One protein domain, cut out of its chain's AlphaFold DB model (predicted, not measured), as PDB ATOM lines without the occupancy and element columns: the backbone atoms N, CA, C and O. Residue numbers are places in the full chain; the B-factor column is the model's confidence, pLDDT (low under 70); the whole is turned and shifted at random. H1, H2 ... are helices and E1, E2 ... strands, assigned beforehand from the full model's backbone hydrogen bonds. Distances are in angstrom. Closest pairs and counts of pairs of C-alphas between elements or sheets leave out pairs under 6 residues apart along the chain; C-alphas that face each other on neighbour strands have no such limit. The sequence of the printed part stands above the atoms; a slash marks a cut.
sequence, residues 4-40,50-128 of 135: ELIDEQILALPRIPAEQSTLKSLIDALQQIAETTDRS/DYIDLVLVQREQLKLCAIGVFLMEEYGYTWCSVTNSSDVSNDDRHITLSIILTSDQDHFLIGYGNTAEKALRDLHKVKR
ATOM      1  N   GLU A   4     -18.320 -27.236  -4.378       51.62
ATOM      2  CA  GLU A   4     -18.430 -27.585  -5.799       51.62
ATOM      3  C   GLU A   4     -17.073 -27.963  -6.418       51.62
ATOM      4  O   GLU A   4     -16.996 -28.893  -7.215       51.62
ATOM      5  N   LEU A   5     -15.976 -27.319  -5.997       54.31
ATOM      6  CA  LEU A   5     -14.626 -27.602  -6.507       54.31
ATOM      7  C   LEU A   5     -14.083 -28.963  -6.053       54.31
ATOM      8  O   LEU A   5     -13.327 -29.603  -6.782       54.31
ATOM      9  N   ILE A   6     -14.465 -29.403  -4.855       54.62
ATOM     10  CA  ILE A   6     -14.064 -30.704  -4.309       54.62
ATOM     11  C   ILE A   6     -14.897 -31.810  -4.965       54.62
ATOM     12  O   ILE A   6     -14.342 -32.826  -5.387       54.62
ATOM     13  N   ASP A   7     -16.200 -31.582  -5.136       54.00
ATOM     14  CA  ASP A   7     -17.092 -32.526  -5.811       54.00
ATOM     15  C   ASP A   7     -16.704 -32.728  -7.287       54.00
ATOM     16  O   ASP A   7     -16.675 -33.867  -7.763       54.00
ATOM     17  N   GLU A   8     -16.306 -31.671  -8.007       54.56
ATOM     18  CA  GLU A   8     -15.808 -31.800  -9.386       54.56
ATOM     19  C   GLU A   8     -14.501 -32.606  -9.483       54.56
ATOM     20  O   GLU A   8     -14.310 -33.368 -10.436       54.56
ATOM     21  N   GLN A   9     -13.614 -32.501  -8.491       54.06
ATOM     22  CA  GLN A   9     -12.341 -33.227  -8.476       54.06
ATOM     23  C   GLN A   9     -12.507 -34.701  -8.076       54.06
ATOM     24  O   GLN A   9     -11.839 -35.570  -8.642       54.06
ATOM     25  N   ILE A  10     -13.453 -35.016  -7.184       56.75
ATOM     26  CA  ILE A  10     -13.817 -36.403  -6.848       56.75
ATOM     27  C   ILE A  10     -14.477 -37.094  -8.050       56.75
ATOM     28  O   ILE A  10     -14.172 -38.252  -8.350       56.75
ATOM     29  N   LEU A  11     -15.316 -36.374  -8.804       53.34
ATOM     30  CA  LEU A  11     -15.928 -36.866 -10.044       53.34
ATOM     31  C   LEU A  11     -14.923 -37.086 -11.190       53.34
ATOM     32  O   LEU A  11     -15.245 -37.788 -12.156       53.34
ATOM     33  N   ALA A  12     -13.711 -36.531 -11.099       52.47
ATOM     34  CA  ALA A  12     -12.655 -36.714 -12.094       52.47
ATOM     35  C   ALA A  12     -11.840 -38.011 -11.897       52.47
ATOM     36  O   ALA A  12     -11.343 -38.569 -12.876       52.47
ATOM     37  N   LEU A  13     -11.756 -38.539 -10.671       53.09
ATOM     38  CA  LEU A  13     -11.016 -39.769 -10.345       53.09
ATOM     39  C   LEU A  13     -11.491 -41.035 -11.100       53.09
ATOM     40  O   LEU A  13     -10.634 -41.811 -11.521       53.09
ATOM     41  N   PRO A  14     -12.798 -41.265 -11.356       51.75
ATOM     42  CA  PRO A  14     -13.246 -42.432 -12.121       51.75
ATOM     43  C   PRO A  14     -13.222 -42.237 -13.648       51.75
ATOM     44  O   PRO A  14     -13.586 -43.158 -14.377       51.75
ATOM     45  N   ARG A  15     -12.819 -41.064 -14.167       48.22
ATOM     46  CA  ARG A  15     -12.780 -40.789 -15.621       48.22
ATOM     47  C   ARG A  15     -11.433 -41.071 -16.282       48.22
ATOM     48  O   ARG A  15     -11.306 -40.838 -17.482       48.22
ATOM     49  N   ILE A  16     -10.447 -41.588 -15.551       49.25
ATOM     50  CA  ILE A  16      -9.227 -42.109 -16.171       49.25
ATOM     51  C   ILE A  16      -9.595 -43.461 -16.799       49.25
ATOM     52  O   ILE A  16      -9.963 -44.379 -16.064       49.25
ATOM     53  N   PRO A  17      -9.543 -43.610 -18.137       46.47
ATOM     54  CA  PRO A  17      -9.848 -44.879 -18.780       46.47
ATOM     55  C   PRO A  17      -8.963 -45.970 -18.176       46.47
ATOM     56  O   PRO A  17      -7.758 -45.764 -18.008       46.47
ATOM     57  N   ALA A  18      -9.543 -47.131 -17.858       52.53
ATOM     58  CA  ALA A  18      -8.831 -48.257 -17.241       52.53
ATOM     59  C   ALA A  18      -7.566 -48.676 -18.023       52.53
ATOM     60  O   ALA A  18      -6.633 -49.237 -17.459       52.53
ATOM     61  N   GLU A  19      -7.505 -48.329 -19.309       47.31
ATOM     62  CA  GLU A  19      -6.407 -48.606 -20.237       47.31
ATOM     63  C   GLU A  19      -5.214 -47.630 -20.118       47.31
ATOM     64  O   GLU A  19      -4.151 -47.900 -20.669       47.31
ATOM     65  N   GLN A  20      -5.352 -46.512 -19.389       46.94
ATOM     66  CA  GLN A  20      -4.296 -45.502 -19.181       46.94
ATOM     67  C   GLN A  20      -3.912 -45.298 -17.707       46.94
ATOM     68  O   GLN A  20      -3.066 -44.452 -17.405       46.94
ATOM     69  N   SER A  21      -4.486 -46.083 -16.790       45.75
ATOM     70  CA  SER A  21      -4.106 -46.094 -15.371       45.75
ATOM     71  C   SER A  21      -2.706 -46.680 -15.195       45.75
ATOM     72  O   SER A  21      -2.519 -47.836 -14.827       45.75
ATOM     73  N   THR A  22      -1.688 -45.871 -15.473       56.78
ATOM     74  CA  THR A  22      -0.333 -46.167 -15.018       56.78
ATOM     75  C   THR A  22      -0.199 -45.730 -13.568       56.78
ATOM     76  O   THR A  22      -0.740 -44.706 -13.152       56.78
ATOM     77  N   LEU A  23       0.558 -46.504 -12.791       51.53
ATOM     78  CA  LEU A  23       0.845 -46.258 -11.374       51.53
ATOM     79  C   LEU A  23       1.332 -44.815 -11.118       51.53
ATOM     80  O   LEU A  23       1.041 -44.231 -10.082       51.53
ATOM     81  N   LYS A  24       1.983 -44.203 -12.116       46.78
ATOM     82  CA  LYS A  24       2.387 -42.794 -12.129       46.78
ATOM     83  C   LYS A  24       1.208 -41.811 -12.119       46.78
ATOM     84  O   LYS A  24       1.236 -40.873 -11.341       46.78
ATOM     85  N   SER A  25       0.162 -42.036 -12.914       51.84
ATOM     86  CA  SER A  25      -1.032 -41.175 -12.941       51.84
ATOM     87  C   SER A  25      -1.833 -41.246 -11.638       51.84
ATOM     88  O   SER A  25      -2.400 -40.246 -11.208       51.84
ATOM     89  N   LEU A  26      -1.836 -42.412 -10.984       52.81
ATOM     90  CA  LEU A  26      -2.404 -42.580  -9.643       52.81
ATOM     91  C   LEU A  26      -1.580 -41.845  -8.580       52.81
ATOM     92  O   LEU A  26      -2.153 -41.179  -7.722       52.81
ATOM     93  N   ILE A  27      -0.249 -41.927  -8.651       52.91
ATOM     94  CA  ILE A  27       0.652 -41.198  -7.750       52.91
ATOM     95  C   ILE A  27       0.525 -39.684  -7.948       52.91
ATOM     96  O   ILE A  27       0.409 -38.973  -6.957       52.91
ATOM     97  N   ASP A  28       0.469 -39.202  -9.191       52.00
ATOM     98  CA  ASP A  28       0.321 -37.776  -9.502       52.00
ATOM     99  C   ASP A  28      -1.031 -37.238  -8.993       52.00
ATOM    100  O   ASP A  28      -1.086 -36.158  -8.406       52.00
ATOM    101  N   ALA A  29      -2.118 -38.007  -9.134       54.72
ATOM    102  CA  ALA A  29      -3.426 -37.640  -8.587       54.72
ATOM    103  C   ALA A  29      -3.424 -37.618  -7.047       54.72
ATOM    104  O   ALA A  29      -3.940 -36.684  -6.433       54.72
ATOM    105  N   LEU A  30      -2.793 -38.608  -6.405       53.41
ATOM    106  CA  LEU A  30      -2.638 -38.648  -4.948       53.41
ATOM    107  C   LEU A  30      -1.732 -37.520  -4.428       53.41
ATOM    108  O   LEU A  30      -2.004 -36.964  -3.364       53.41
ATOM    109  N   GLN A  31      -0.690 -37.147  -5.176       50.88
ATOM    110  CA  GLN A  31       0.172 -36.009  -4.858       50.88
ATOM    111  C   GLN A  31      -0.564 -34.681  -5.013       50.88
ATOM    112  O   GLN A  31      -0.459 -33.849  -4.121       50.88
ATOM    113  N   GLN A  32      -1.374 -34.495  -6.057       51.78
ATOM    114  CA  GLN A  32      -2.193 -33.286  -6.201       51.78
ATOM    115  C   GLN A  32      -3.203 -33.135  -5.057       51.78
ATOM    116  O   GLN A  32      -3.387 -32.031  -4.541       51.78
ATOM    117  N   ILE A  33      -3.801 -34.233  -4.588       55.19
ATOM    118  CA  ILE A  33      -4.681 -34.224  -3.410       55.19
ATOM    119  C   ILE A  33      -3.886 -33.863  -2.142       55.19
ATOM    120  O   ILE A  33      -4.322 -33.024  -1.349       55.19
ATOM    121  N   ALA A  34      -2.693 -34.438  -1.961       51.03
ATOM    122  CA  ALA A  34      -1.829 -34.133  -0.822       51.03
ATOM    123  C   ALA A  34      -1.348 -32.668  -0.820       51.03
ATOM    124  O   ALA A  34      -1.398 -32.015   0.219       51.03
ATOM    125  N   GLU A  35      -0.961 -32.124  -1.974       49.81
ATOM    126  CA  GLU A  35      -0.481 -30.746  -2.122       49.81
ATOM    127  C   GLU A  35      -1.598 -29.713  -1.939       49.81
ATOM    128  O   GLU A  35      -1.372 -28.654  -1.356       49.81
ATOM    129  N   THR A  36      -2.823 -30.022  -2.372       49.75
ATOM    130  CA  THR A  36      -3.989 -29.153  -2.132       49.75
ATOM    131  C   THR A  36      -4.363 -29.126  -0.643       49.75
ATOM    132  O   THR A  36      -4.796 -28.095  -0.125       49.75
ATOM    133  N   THR A  37      -4.106 -30.230   0.065       49.69
ATOM    134  CA  THR A  37      -4.285 -30.330   1.521       49.69
ATOM    135  C   THR A  37      -3.190 -29.569   2.287       49.69
ATOM    136  O   THR A  37      -3.495 -28.926   3.286       49.69
ATOM    137  N   ASP A  38      -1.944 -29.557   1.797       41.91
ATOM    138  CA  ASP A  38      -0.814 -28.848   2.432       41.91
ATOM    139  C   ASP A  38      -0.776 -27.332   2.146       41.91
ATOM    140  O   ASP A  38      -0.192 -26.567   2.917       41.91
ATOM    141  N   ARG A  39      -1.388 -26.850   1.053       40.97
ATOM    142  CA  ARG A  39      -1.335 -25.421   0.667       40.97
ATOM    143  C   ARG A  39      -2.393 -24.540   1.340       40.97
ATOM    144  O   ARG A  39      -2.356 -23.319   1.188       40.97
ATOM    145  N   SER A  40      -3.298 -25.137   2.112       43.44
ATOM    146  CA  SER A  40      -4.261 -24.420   2.948       43.44
ATOM    147  C   SER A  40      -3.666 -24.241   4.345       43.44
ATOM    148  O   SER A  40      -3.831 -25.084   5.222       43.44
ATOM    149  N   ASP A  50      -9.523 -32.361  14.494       61.66
ATOM    150  CA  ASP A  50     -10.220 -33.590  14.100       61.66
ATOM    151  C   ASP A  50      -9.948 -33.976  12.638       61.66
ATOM    152  O   ASP A  50      -9.808 -35.156  12.313       61.66
ATOM    153  N   TYR A  51      -9.852 -32.987  11.742       62.50
ATOM    154  CA  TYR A  51      -9.563 -33.232  10.329       62.50
ATOM    155  C   TYR A  51      -8.113 -33.679  10.109       62.50
ATOM    156  O   TYR A  51      -7.864 -34.622   9.358       62.50
ATOM    157  N   ILE A  52      -7.155 -33.031  10.775       68.56
ATOM    158  CA  ILE A  52      -5.738 -33.413  10.713       68.56
ATOM    159  C   ILE A  52      -5.558 -34.840  11.244       68.56
ATOM    160  O   ILE A  52      -4.900 -35.654  10.593       68.56
ATOM    161  N   ASP A  53      -6.200 -35.170  12.364       70.69
ATOM    162  CA  ASP A  53      -6.140 -36.504  12.962       70.69
ATOM    163  C   ASP A  53      -6.758 -37.567  12.045       70.69
ATOM    164  O   ASP A  53      -6.179 -38.643  11.856       70.69
ATOM    165  N   LEU A  54      -7.874 -37.252  11.380       73.88
ATOM    166  CA  LEU A  54      -8.495 -38.144  10.401       73.88
ATOM    167  C   LEU A  54      -7.582 -38.398   9.192       73.88
ATOM    168  O   LEU A  54      -7.423 -39.546   8.770       73.88
ATOM    169  N   VAL A  55      -6.947 -37.351   8.655       79.50
ATOM    170  CA  VAL A  55      -6.001 -37.468   7.534       79.50
ATOM    171  C   VAL A  55      -4.793 -38.318   7.927       79.50
ATOM    172  O   VAL A  55      -4.342 -39.156   7.140       79.50
ATOM    173  N   LEU A  56      -4.265 -38.146   9.142       83.75
ATOM    174  CA  LEU A  56      -3.153 -38.952   9.648       83.75
ATOM    175  C   LEU A  56      -3.541 -40.427   9.778       83.75
ATOM    176  O   LEU A  56      -2.813 -41.294   9.291       83.75
ATOM    177  N   VAL A  57      -4.709 -40.717  10.350       85.00
ATOM    178  CA  VAL A  57      -5.239 -42.082  10.455       85.00
ATOM    179  C   VAL A  57      -5.422 -42.710   9.080       85.00
ATOM    180  O   VAL A  57      -5.016 -43.853   8.870       85.00
ATOM    181  N   GLN A  58      -5.979 -41.972   8.120       85.44
ATOM    182  CA  GLN A  58      -6.177 -42.466   6.761       85.44
ATOM    183  C   GLN A  58      -4.839 -42.777   6.074       85.44
ATOM    184  O   GLN A  58      -4.708 -43.812   5.416       85.44
ATOM    185  N   ARG A  59      -3.818 -41.928   6.253       87.38
ATOM    186  CA  ARG A  59      -2.461 -42.178   5.734       87.38
ATOM    187  C   ARG A  59      -1.858 -43.449   6.327       87.38
ATOM    188  O   ARG A  59      -1.296 -44.257   5.589       87.38
ATOM    189  N   GLU A  60      -1.976 -43.644   7.635       91.12
ATOM    190  CA  GLU A  60      -1.481 -44.852   8.300       91.12
ATOM    191  C   GLU A  60      -2.260 -46.106   7.873       91.12
ATOM    192  O   GLU A  60      -1.657 -47.150   7.630       91.12
ATOM    193  N   GLN A  61      -3.575 -46.001   7.672       89.62
ATOM    194  CA  GLN A  61      -4.387 -47.094   7.138       89.62
ATOM    195  C   GLN A  61      -3.943 -47.493   5.725       89.62
ATOM    196  O   GLN A  61      -3.748 -48.677   5.461       89.62
ATOM    197  N   LEU A  62      -3.725 -46.526   4.827       88.75
ATOM    198  CA  LEU A  62      -3.261 -46.793   3.460       88.75
ATOM    199  C   LEU A  62      -1.883 -47.465   3.436       88.75
ATOM    200  O   LEU A  62      -1.678 -48.411   2.674       88.75
ATOM    201  N   LYS A  63      -0.956 -47.027   4.301       89.94
ATOM    202  CA  LYS A  63       0.344 -47.697   4.476       89.94
ATOM    203  C   LYS A  63       0.157 -49.153   4.890       89.94
ATOM    204  O   LYS A  63       0.771 -50.042   4.305       89.94
ATOM    205  N   LEU A  64      -0.700 -49.397   5.879       88.00
ATOM    206  CA  LEU A  64      -0.950 -50.737   6.396       88.00
ATOM    207  C   LEU A  64      -1.628 -51.636   5.349       88.00
ATOM    208  O   LEU A  64      -1.260 -52.801   5.234       88.00
ATOM    209  N   CYS A  65      -2.534 -51.092   4.529       89.00
ATOM    210  CA  CYS A  65      -3.122 -51.796   3.386       89.00
ATOM    211  C   CYS A  65      -2.061 -52.218   2.366       89.00
ATOM    212  O   CYS A  65      -2.022 -53.382   1.979       89.00
ATOM    213  N   ALA A  66      -1.185 -51.296   1.952       86.56
ATOM    214  CA  ALA A  66      -0.131 -51.591   0.981       86.56
ATOM    215  C   ALA A  66       0.819 -52.689   1.488       86.56
ATOM    216  O   ALA A  66       1.153 -53.616   0.751       86.56
ATOM    217  N   ILE A  67       1.199 -52.625   2.768       84.38
ATOM    218  CA  ILE A  67       2.028 -53.656   3.400       84.38
ATOM    219  C   ILE A  67       1.263 -54.979   3.497       84.38
ATOM    220  O   ILE A  67       1.831 -56.028   3.224       84.38
ATOM    221  N   GLY A  68      -0.027 -54.949   3.830       83.81
ATOM    222  CA  GLY A  68      -0.871 -56.138   3.870       83.81
ATOM    223  C   GLY A  68      -0.954 -56.865   2.525       83.81
ATOM    224  O   GLY A  68      -0.832 -58.087   2.496       83.81
ATOM    225  N   VAL A  69      -1.098 -56.128   1.419       85.94
ATOM    226  CA  VAL A  69      -1.079 -56.689   0.055       85.94
ATOM    227  C   VAL A  69       0.274 -57.330  -0.250       85.94
ATOM    228  O   VAL A  69       0.322 -58.489  -0.649       85.94
ATOM    229  N   PHE A  70       1.371 -56.622   0.027       81.50
ATOM    230  CA  PHE A  70       2.720 -57.169  -0.135       81.50
ATOM    231  C   PHE A  70       2.924 -58.456   0.681       81.50
ATOM    232  O   PHE A  70       3.467 -59.439   0.185       81.50
ATOM    233  N   LEU A  71       2.442 -58.487   1.928       81.81
ATOM    234  CA  LEU A  71       2.543 -59.669   2.782       81.81
ATOM    235  C   LEU A  71       1.738 -60.854   2.235       81.81
ATOM    236  O   LEU A  71       2.191 -61.991   2.360       81.81
ATOM    237  N   MET A  72       0.571 -60.616   1.629       85.88
ATOM    238  CA  MET A  72      -0.191 -61.674   0.957       85.88
ATOM    239  C   MET A  72       0.598 -62.300  -0.191       85.88
ATOM    240  O   MET A  72       0.688 -63.526  -0.262       85.88
ATOM    241  N   GLU A  73       1.192 -61.467  -1.047       79.19
ATOM    242  CA  GLU A  73       1.933 -61.910  -2.231       79.19
ATOM    243  C   GLU A  73       3.222 -62.661  -1.866       79.19
ATOM    244  O   GLU A  73       3.479 -63.740  -2.397       79.19
ATOM    245  N   GLU A  74       3.998 -62.142  -0.914       80.62
ATOM    246  CA  GLU A  74       5.322 -62.688  -0.584       80.62
ATOM    247  C   GLU A  74       5.283 -63.867   0.397       80.62
ATOM    248  O   GLU A  74       6.129 -64.760   0.341       80.62
ATOM    249  N   TYR A  75       4.313 -63.886   1.319       80.38
ATOM    250  CA  TYR A  75       4.269 -64.867   2.414       80.38
ATOM    251  C   TYR A  75       3.095 -65.848   2.323       80.38
ATOM    252  O   TYR A  75       2.928 -66.684   3.214       80.38
ATOM    253  N   GLY A  76       2.298 -65.785   1.253       82.62
ATOM    254  CA  GLY A  76       1.241 -66.759   0.977       82.62
ATOM    255  C   GLY A  76       0.021 -66.646   1.895       82.62
ATOM    256  O   GLY A  76      -0.632 -67.652   2.177       82.62
ATOM    257  N   TYR A  77      -0.297 -65.442   2.384       87.31
ATOM    258  CA  TYR A  77      -1.592 -65.200   3.029       87.31
ATOM    259  C   TYR A  77      -2.681 -65.076   1.963       87.31
ATOM    260  O   TYR A  77      -2.517 -64.381   0.964       87.31
ATOM    261  N   THR A  78      -3.812 -65.742   2.182       90.25
ATOM    262  CA  THR A  78      -4.919 -65.808   1.219       90.25
ATOM    263  C   THR A  78      -5.893 -64.648   1.360       90.25
ATOM    264  O   THR A  78      -6.642 -64.353   0.431       90.25
ATOM    265  N   TRP A  79      -5.873 -63.953   2.500       91.19
ATOM    266  CA  TRP A  79      -6.702 -62.777   2.726       91.19
ATOM    267  C   TRP A  79      -6.073 -61.824   3.743       91.19
ATOM    268  O   TRP A  79      -5.430 -62.250   4.708       91.19
ATOM    269  N   CYS A  80      -6.288 -60.532   3.513       91.75
ATOM    270  CA  CYS A  80      -5.872 -59.435   4.372       91.75
ATOM    271  C   CYS A  80      -7.058 -58.502   4.598       91.75
ATOM    272  O   CYS A  80      -7.776 -58.154   3.659       91.75
ATOM    273  N   SER A  81      -7.231 -58.055   5.835       93.12
ATOM    274  CA  SER A  81      -8.143 -56.971   6.163       93.12
ATOM    275  C   SER A  81      -7.455 -55.967   7.054       93.12
ATOM    276  O   SER A  81      -6.809 -56.326   8.036       93.12
ATOM    277  N   VAL A  82      -7.621 -54.701   6.698       91.00
ATOM    278  CA  VAL A  82      -7.183 -53.567   7.496       91.00
ATOM    279  C   VAL A  82      -8.420 -52.781   7.884       91.00
ATOM    280  O   VAL A  82      -9.184 -52.352   7.018       91.00
ATOM    281  N   THR A  83      -8.619 -52.587   9.181       91.06
ATOM    282  CA  THR A  83      -9.766 -51.839   9.704       91.06
ATOM    283  C   THR A  83      -9.314 -50.826  10.737       91.06
ATOM    284  O   THR A  83      -8.303 -51.016  11.413       91.06
ATOM    285  N   ASN A  84     -10.068 -49.741  10.858       88.75
ATOM    286  CA  ASN A  84      -9.953 -48.805  11.957       88.75
ATOM    287  C   ASN A  84     -11.153 -48.981  12.895       88.75
ATOM    288  O   ASN A  84     -12.264 -49.300  12.478       88.75
ATOM    289  N   SER A  85     -10.916 -48.794  14.183       86.19
ATOM    290  CA  SER A  85     -11.959 -48.757  15.203       86.19
ATOM    291  C   SER A  85     -11.742 -47.512  16.043       86.19
ATOM    292  O   SER A  85     -10.609 -47.209  16.413       86.19
ATOM    293  N   SER A  86     -12.809 -46.762  16.295       80.62
ATOM    294  CA  SER A  86     -12.792 -45.631  17.217       80.62
ATOM    295  C   SER A  86     -13.497 -46.048  18.497       80.62
ATOM    296  O   SER A  86     -14.697 -46.333  18.464       80.62
ATOM    297  N   ASP A  87     -12.766 -46.072  19.605       74.56
ATOM    298  CA  ASP A  87     -13.386 -46.121  20.923       74.56
ATOM    299  C   ASP A  87     -13.706 -44.681  21.341       74.56
ATOM    300  O   ASP A  87     -12.860 -43.788  21.241       74.56
ATOM    301  N   VAL A  88     -14.958 -44.451  21.730       63.38
ATOM    302  CA  VAL A  88     -15.425 -43.164  22.249       63.38
ATOM    303  C   VAL A  88     -15.678 -43.369  23.736       63.38
ATOM    304  O   VAL A  88     -16.819 -43.490  24.182       63.38
ATOM    305  N   SER A  89     -14.599 -43.467  24.506       55.62
ATOM    306  CA  SER A  89     -14.649 -43.524  25.964       55.62
ATOM    307  C   SER A  89     -13.948 -42.294  26.544       55.62
ATOM    308  O   SER A  89     -12.790 -42.032  26.256       55.62
ATOM    309  N   ASN A  90     -14.671 -41.532  27.377       48.94
ATOM    310  CA  ASN A  90     -14.168 -40.370  28.127       48.94
ATOM    311  C   ASN A  90     -13.559 -39.220  27.296       48.94
ATOM    312  O   ASN A  90     -12.451 -38.789  27.596       48.94
ATOM    313  N   ASP A  91     -14.289 -38.686  26.310       55.34
ATOM    314  CA  ASP A  91     -13.906 -37.505  25.495       55.34
ATOM    315  C   ASP A  91     -12.617 -37.632  24.653       55.34
ATOM    316  O   ASP A  91     -12.437 -36.862  23.711       55.34
ATOM    317  N   ASP A  92     -11.780 -38.641  24.889       59.75
ATOM    318  CA  ASP A  92     -10.604 -38.949  24.081       59.75
ATOM    319  C   ASP A  92     -10.968 -39.956  22.982       59.75
ATOM    320  O   ASP A  92     -11.229 -41.138  23.221       59.75
ATOM    321  N   ARG A  93     -10.981 -39.489  21.727       65.12
ATOM    322  CA  ARG A  93     -11.135 -40.375  20.566       65.12
ATOM    323  C   ARG A  93      -9.830 -41.121  20.323       65.12
ATOM    324  O   ARG A  93      -8.891 -40.590  19.733       65.12
ATOM    325  N   HIS A  94      -9.798 -42.392  20.701       75.31
ATOM    326  CA  HIS A  94      -8.694 -43.275  20.351       75.31
ATOM    327  C   HIS A  94      -9.047 -44.103  19.119       75.31
ATOM    328  O   HIS A  94      -9.903 -44.989  19.161       75.31
ATOM    329  N   ILE A  95      -8.361 -43.819  18.009       83.94
ATOM    330  CA  ILE A  95      -8.460 -44.628  16.796       83.94
ATOM    331  C   ILE A  95      -7.377 -45.708  16.820       83.94
ATOM    332  O   ILE A  95      -6.182 -45.420  16.906       83.94
ATOM    333  N   THR A  96      -7.813 -46.958  16.704       90.12
ATOM    334  CA  THR A  96      -6.948 -48.132  16.602       90.12
ATOM    335  C   THR A  96      -7.040 -48.707  15.198       90.12
ATOM    336  O   THR A  96      -8.124 -49.069  14.740       90.12
ATOM    337  N   LEU A  97      -5.897 -48.814  14.523       92.56
ATOM    338  CA  LEU A  97      -5.729 -49.588  13.301       92.56
ATOM    339  C   LEU A  97      -5.491 -51.047  13.667       92.56
ATOM    340  O   LEU A  97      -4.741 -51.358  14.592       92.56
ATOM    341  N   SER A  98      -6.103 -51.936  12.903       94.62
ATOM    342  CA  SER A  98      -5.861 -53.364  12.985       94.62
ATOM    343  C   SER A  98      -5.586 -53.933  11.605       94.62
ATOM    344  O   SER A  98      -6.131 -53.461  10.604       94.62
ATOM    345  N   ILE A  99      -4.738 -54.952  11.566       93.50
ATOM    346  CA  ILE A  99      -4.504 -55.788  10.396       93.50
ATOM    347  C   ILE A  99      -4.765 -57.240  10.776       93.50
ATOM    348  O   ILE A  99      -4.326 -57.703  11.828       93.50
ATOM    349  N   ILE A 100      -5.478 -57.954   9.912       94.94
ATOM    350  CA  ILE A 100      -5.708 -59.389  10.021       94.94
ATOM    351  C   ILE A 100      -5.199 -60.031   8.741       94.94
ATOM    352  O   ILE A 100      -5.651 -59.679   7.653       94.94
ATOM    353  N   LEU A 101      -4.286 -60.988   8.877       92.06
ATOM    354  CA  LEU A 101      -3.794 -61.809   7.774       92.06
ATOM    355  C   LEU A 101      -4.203 -63.250   8.027       92.06
ATOM    356  O   LEU A 101      -3.862 -63.836   9.057       92.06
ATOM    357  N   THR A 102      -4.923 -63.846   7.087       91.44
ATOM    358  CA  THR A 102      -5.320 -65.249   7.176       91.44
ATOM    359  C   THR A 102      -4.663 -66.056   6.073       91.44
ATOM    360  O   THR A 102      -4.571 -65.599   4.937       91.44
ATOM    361  N   SER A 103      -4.249 -67.272   6.404       85.50
ATOM    362  CA  SER A 103      -3.865 -68.293   5.434       85.50
ATOM    363  C   SER A 103      -4.776 -69.516   5.586       85.50
ATOM    364  O   SER A 103      -5.703 -69.534   6.407       85.50
ATOM    365  N   ASP A 104      -4.499 -70.559   4.809       78.81
ATOM    366  CA  ASP A 104      -5.201 -71.846   4.883       78.81
ATOM    367  C   ASP A 104      -4.841 -72.657   6.140       78.81
ATOM    368  O   ASP A 104      -5.322 -73.767   6.345       78.81
ATOM    369  N   GLN A 105      -3.987 -72.106   7.002       76.62
ATOM    370  CA  GLN A 105      -3.564 -72.733   8.244       76.62
ATOM    371  C   GLN A 105      -4.599 -72.501   9.361       76.62
ATOM    372  O   GLN A 105      -5.426 -71.588   9.312       76.62
ATOM    373  N   ASP A 106      -4.509 -73.289  10.436       81.81
ATOM    374  CA  ASP A 106      -5.358 -73.161  11.638       81.81
ATOM    375  C   ASP A 106      -5.052 -71.907  12.484       81.81
ATOM    376  O   ASP A 106      -5.349 -71.844  13.681       81.81
ATOM    377  N   HIS A 107      -4.423 -70.895  11.894       84.25
ATOM    378  CA  HIS A 107      -4.115 -69.641  12.559       84.25
ATOM    379  C   HIS A 107      -4.241 -68.451  11.618       84.25
ATOM    380  O   HIS A 107      -4.165 -68.570  10.398       84.25
ATOM    381  N   PHE A 108      -4.409 -67.287  12.225       90.19
ATOM    382  CA  PHE A 108      -4.312 -65.995  11.571       90.19
ATOM    383  C   PHE A 108      -3.305 -65.130  12.323       90.19
ATOM    384  O   PHE A 108      -3.014 -65.384  13.497       90.19
ATOM    385  N   LEU A 109      -2.740 -64.143  11.639       91.50
ATOM    386  CA  LEU A 109      -2.017 -63.070  12.298       91.50
ATOM    387  C   LEU A 109      -2.957 -61.909  12.543       91.50
ATOM    388  O   LEU A 109      -3.777 -61.573  11.687       91.50
ATOM    389  N   ILE A 110      -2.791 -61.289  13.698       94.56
ATOM    390  CA  ILE A 110      -3.460 -60.050  14.038       94.56
ATOM    391  C   ILE A 110      -2.457 -59.093  14.654       94.56
ATOM    392  O   ILE A 110      -1.530 -59.528  15.333       94.56
ATOM    393  N   GLY A 111      -2.624 -57.806  14.386       93.62
ATOM    394  CA  GLY A 111      -1.812 -56.761  14.989       93.62
ATOM    395  C   GLY A 111      -2.601 -55.471  15.115       93.62
ATOM    396  O   GLY A 111      -3.438 -55.167  14.258       93.62
ATOM    397  N   TYR A 112      -2.333 -54.729  16.185       94.12
ATOM    398  CA  TYR A 112      -3.040 -53.504  16.543       94.12
ATOM    399  C   TYR A 112      -2.081 -52.341  16.792       94.12
ATOM    400  O   TYR A 112      -0.978 -52.500  17.315       94.12
ATOM    401  N   GLY A 113      -2.503 -51.130  16.451       90.94
ATOM    402  CA  GLY A 113      -1.735 -49.934  16.770       90.94
ATOM    403  C   GLY A 113      -2.387 -48.654  16.277       90.94
ATOM    404  O   GLY A 113      -3.298 -48.678  15.464       90.94
ATOM    405  N   ASN A 114      -1.896 -47.508  16.743       89.00
ATOM    406  CA  ASN A 114      -2.330 -46.204  16.228       89.00
ATOM    407  C   ASN A 114      -1.514 -45.728  15.009       89.00
ATOM    408  O   ASN A 114      -1.754 -44.646  14.486       89.00
ATOM    409  N   THR A 115      -0.547 -46.532  14.559       89.38
ATOM    410  CA  THR A 115       0.219 -46.344  13.320       89.38
ATOM    411  C   THR A 115       0.400 -47.692  12.629       89.38
ATOM    412  O   THR A 115       0.319 -48.739  13.283       89.38
ATOM    413  N   ALA A 116       0.700 -47.680  11.330       83.12
ATOM    414  CA  ALA A 116       0.990 -48.896  10.573       83.12
ATOM    415  C   ALA A 116       2.170 -49.662  11.187       83.12
ATOM    416  O   ALA A 116       2.109 -50.874  11.369       83.12
ATOM    417  N   GLU A 117       3.227 -48.947  11.576       89.00
ATOM    418  CA  GLU A 117       4.410 -49.547  12.193       89.00
ATOM    419  C   GLU A 117       4.073 -50.279  13.497       89.00
ATOM    420  O   GLU A 117       4.534 -51.398  13.713       89.00
ATOM    421  N   LYS A 118       3.261 -49.669  14.367       88.25
ATOM    422  CA  LYS A 118       2.868 -50.301  15.629       88.25
ATOM    423  C   LYS A 118       1.996 -51.528  15.394       88.25
ATOM    424  O   LYS A 118       2.273 -52.555  15.999       88.25
ATOM    425  N   ALA A 119       1.038 -51.447  14.469       90.44
ATOM    426  CA  ALA A 119       0.209 -52.592  14.098       90.44
ATOM    427  C   ALA A 119       1.042 -53.764  13.555       90.44
ATOM    428  O   ALA A 119       0.778 -54.914  13.885       90.44
ATOM    429  N   LEU A 120       2.093 -53.483  12.779       87.50
ATOM    430  CA  LEU A 120       2.998 -54.514  12.266       87.50
ATOM    431  C   LEU A 120       3.910 -55.098  13.347       87.50
ATOM    432  O   LEU A 120       4.156 -56.300  13.353       87.50
ATOM    433  N   ARG A 121       4.411 -54.268  14.269       90.25
ATOM    434  CA  ARG A 121       5.210 -54.735  15.416       90.25
ATOM    435  C   ARG A 121       4.401 -55.619  16.361       90.25
ATOM    436  O   ARG A 121       4.976 -56.500  16.990       90.25
ATOM    437  N   ASP A 122       3.101 -55.374  16.448       93.50
ATOM    438  CA  ASP A 122       2.166 -56.156  17.250       93.50
ATOM    439  C   ASP A 122       1.674 -57.429  16.539       93.50
ATOM    440  O   ASP A 122       0.893 -58.175  17.115       93.50
ATOM    441  N   LEU A 123       2.116 -57.733  15.310       90.50
ATOM    442  CA  LEU A 123       1.683 -58.945  14.609       90.50
ATOM    443  C   LEU A 123       2.006 -60.214  15.410       90.50
ATOM    444  O   LEU A 123       3.166 -60.588  15.594       90.50
ATOM    445  N   HIS A 124       0.964 -60.937  15.810       90.94
ATOM    446  CA  HIS A 124       1.078 -62.193  16.540       90.94
ATOM    447  C   HIS A 124       0.068 -63.234  16.052       90.94
ATOM    448  O   HIS A 124      -0.973 -62.921  15.475       90.94
ATOM    449  N   LYS A 125       0.402 -64.513  16.264       91.06
ATOM    450  CA  LYS A 125      -0.420 -65.654  15.839       91.06
ATOM    451  C   LYS A 125      -1.565 -65.899  16.809       91.06
ATOM    452  O   LYS A 125      -1.336 -66.078  18.004       91.06
ATOM    453  N   VAL A 126      -2.765 -66.050  16.266       89.62
ATOM    454  CA  VAL A 126      -3.963 -66.464  16.997       89.62
ATOM    455  C   VAL A 126      -4.516 -67.731  16.355       89.62
ATOM    456  O   VAL A 126      -4.644 -67.822  15.133       89.62
ATOM    457  N   LYS A 127      -4.818 -68.744  17.175       86.06
ATOM    458  CA  LYS A 127      -5.420 -69.994  16.693       86.06
ATOM    459  C   LYS A 127      -6.867 -69.748  16.278       86.06
ATOM    460  O   LYS A 127      -7.613 -69.095  17.005       86.06
ATOM    461  N   ARG A 128      -7.281 -70.329  15.152       78.50
ATOM    462  CA  ARG A 128      -8.699 -70.414  14.798       78.50
ATOM    463  C   ARG A 128      -9.386 -71.340  15.794       78.50
ATOM    464  O   ARG A 128      -9.057 -72.520  15.885       78.50
TER     465      ARG A 128
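What this domain is: This is residues 4 to 40 and 50 to 128 of the 135 residues of an uncharacterized protein of Pseudomonas brassicacearum (UniProt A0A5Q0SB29). A strongly twisted sheet, E1 to E4, forms a wall with the long helix H3 and the short H4 packed on one face and the other face bare. H1 and H2 lie off to one side of it, a loose separate piece. The printed part has 116 residues with four named helices and four named strands, in the order H1 H2 H3 E1 E2 E3 H4 E4; the sheet, order E1 E2 E3 E4, is antiparallel. The class is mixed; the whole is loose, radius of gyration of the C-alphas 17.3 A, spanning 49 by 45 by 19 A.

How they stand to each other: Start at H1, residues 4 to 10, and H2, residues 23 to 38: they are apart. H3, residues 50 to 75, is on the sheet, over E1, residues 79 to 89, and E2, residues 92 to 102, at a height over the sheet of 8.8 A; its closest C-alpha pair with E1 is Gly 68 and Cys 80, 6.0 A. E1, E2 and E3, residues 107 to 113, form a meander, each the antiparallel neighbour of the one before: find N 83 and O 98 at 3.0 A, N 99 and O 111 at 3.0 A. H4, residues 116 to 121, is on the same face, over E3, and touches H3 (residues 60 to 64 alone), closest C-alphas Leu 64 and Ala 116, 5.0 A. E4, residues 124 to 127, is antiparallel to E3, with N 110 and O 124 at 3.0 A. In H1, H2, H3 and H4 every O i to N i+4 pair is within hydrogen-bond range.

Where its parts are: Find C-alpha 4 at (-18.430, -27.585, -5.799), where H1 begins. H3 runs 36.4 A from C-alpha 50 at (-10.220, -33.590, 14.100); E4 ends at C-alpha 127, (-5.420, -69.994, 16.693).

The domain as a whole: Residues 41 to 49 are not printed; C-alphas 40 and 50 are 15.6 A apart. The link from H1 to H2 is long. Residues 4 to 40, 50 to 52 and 88 to 93 have pLDDT under 70.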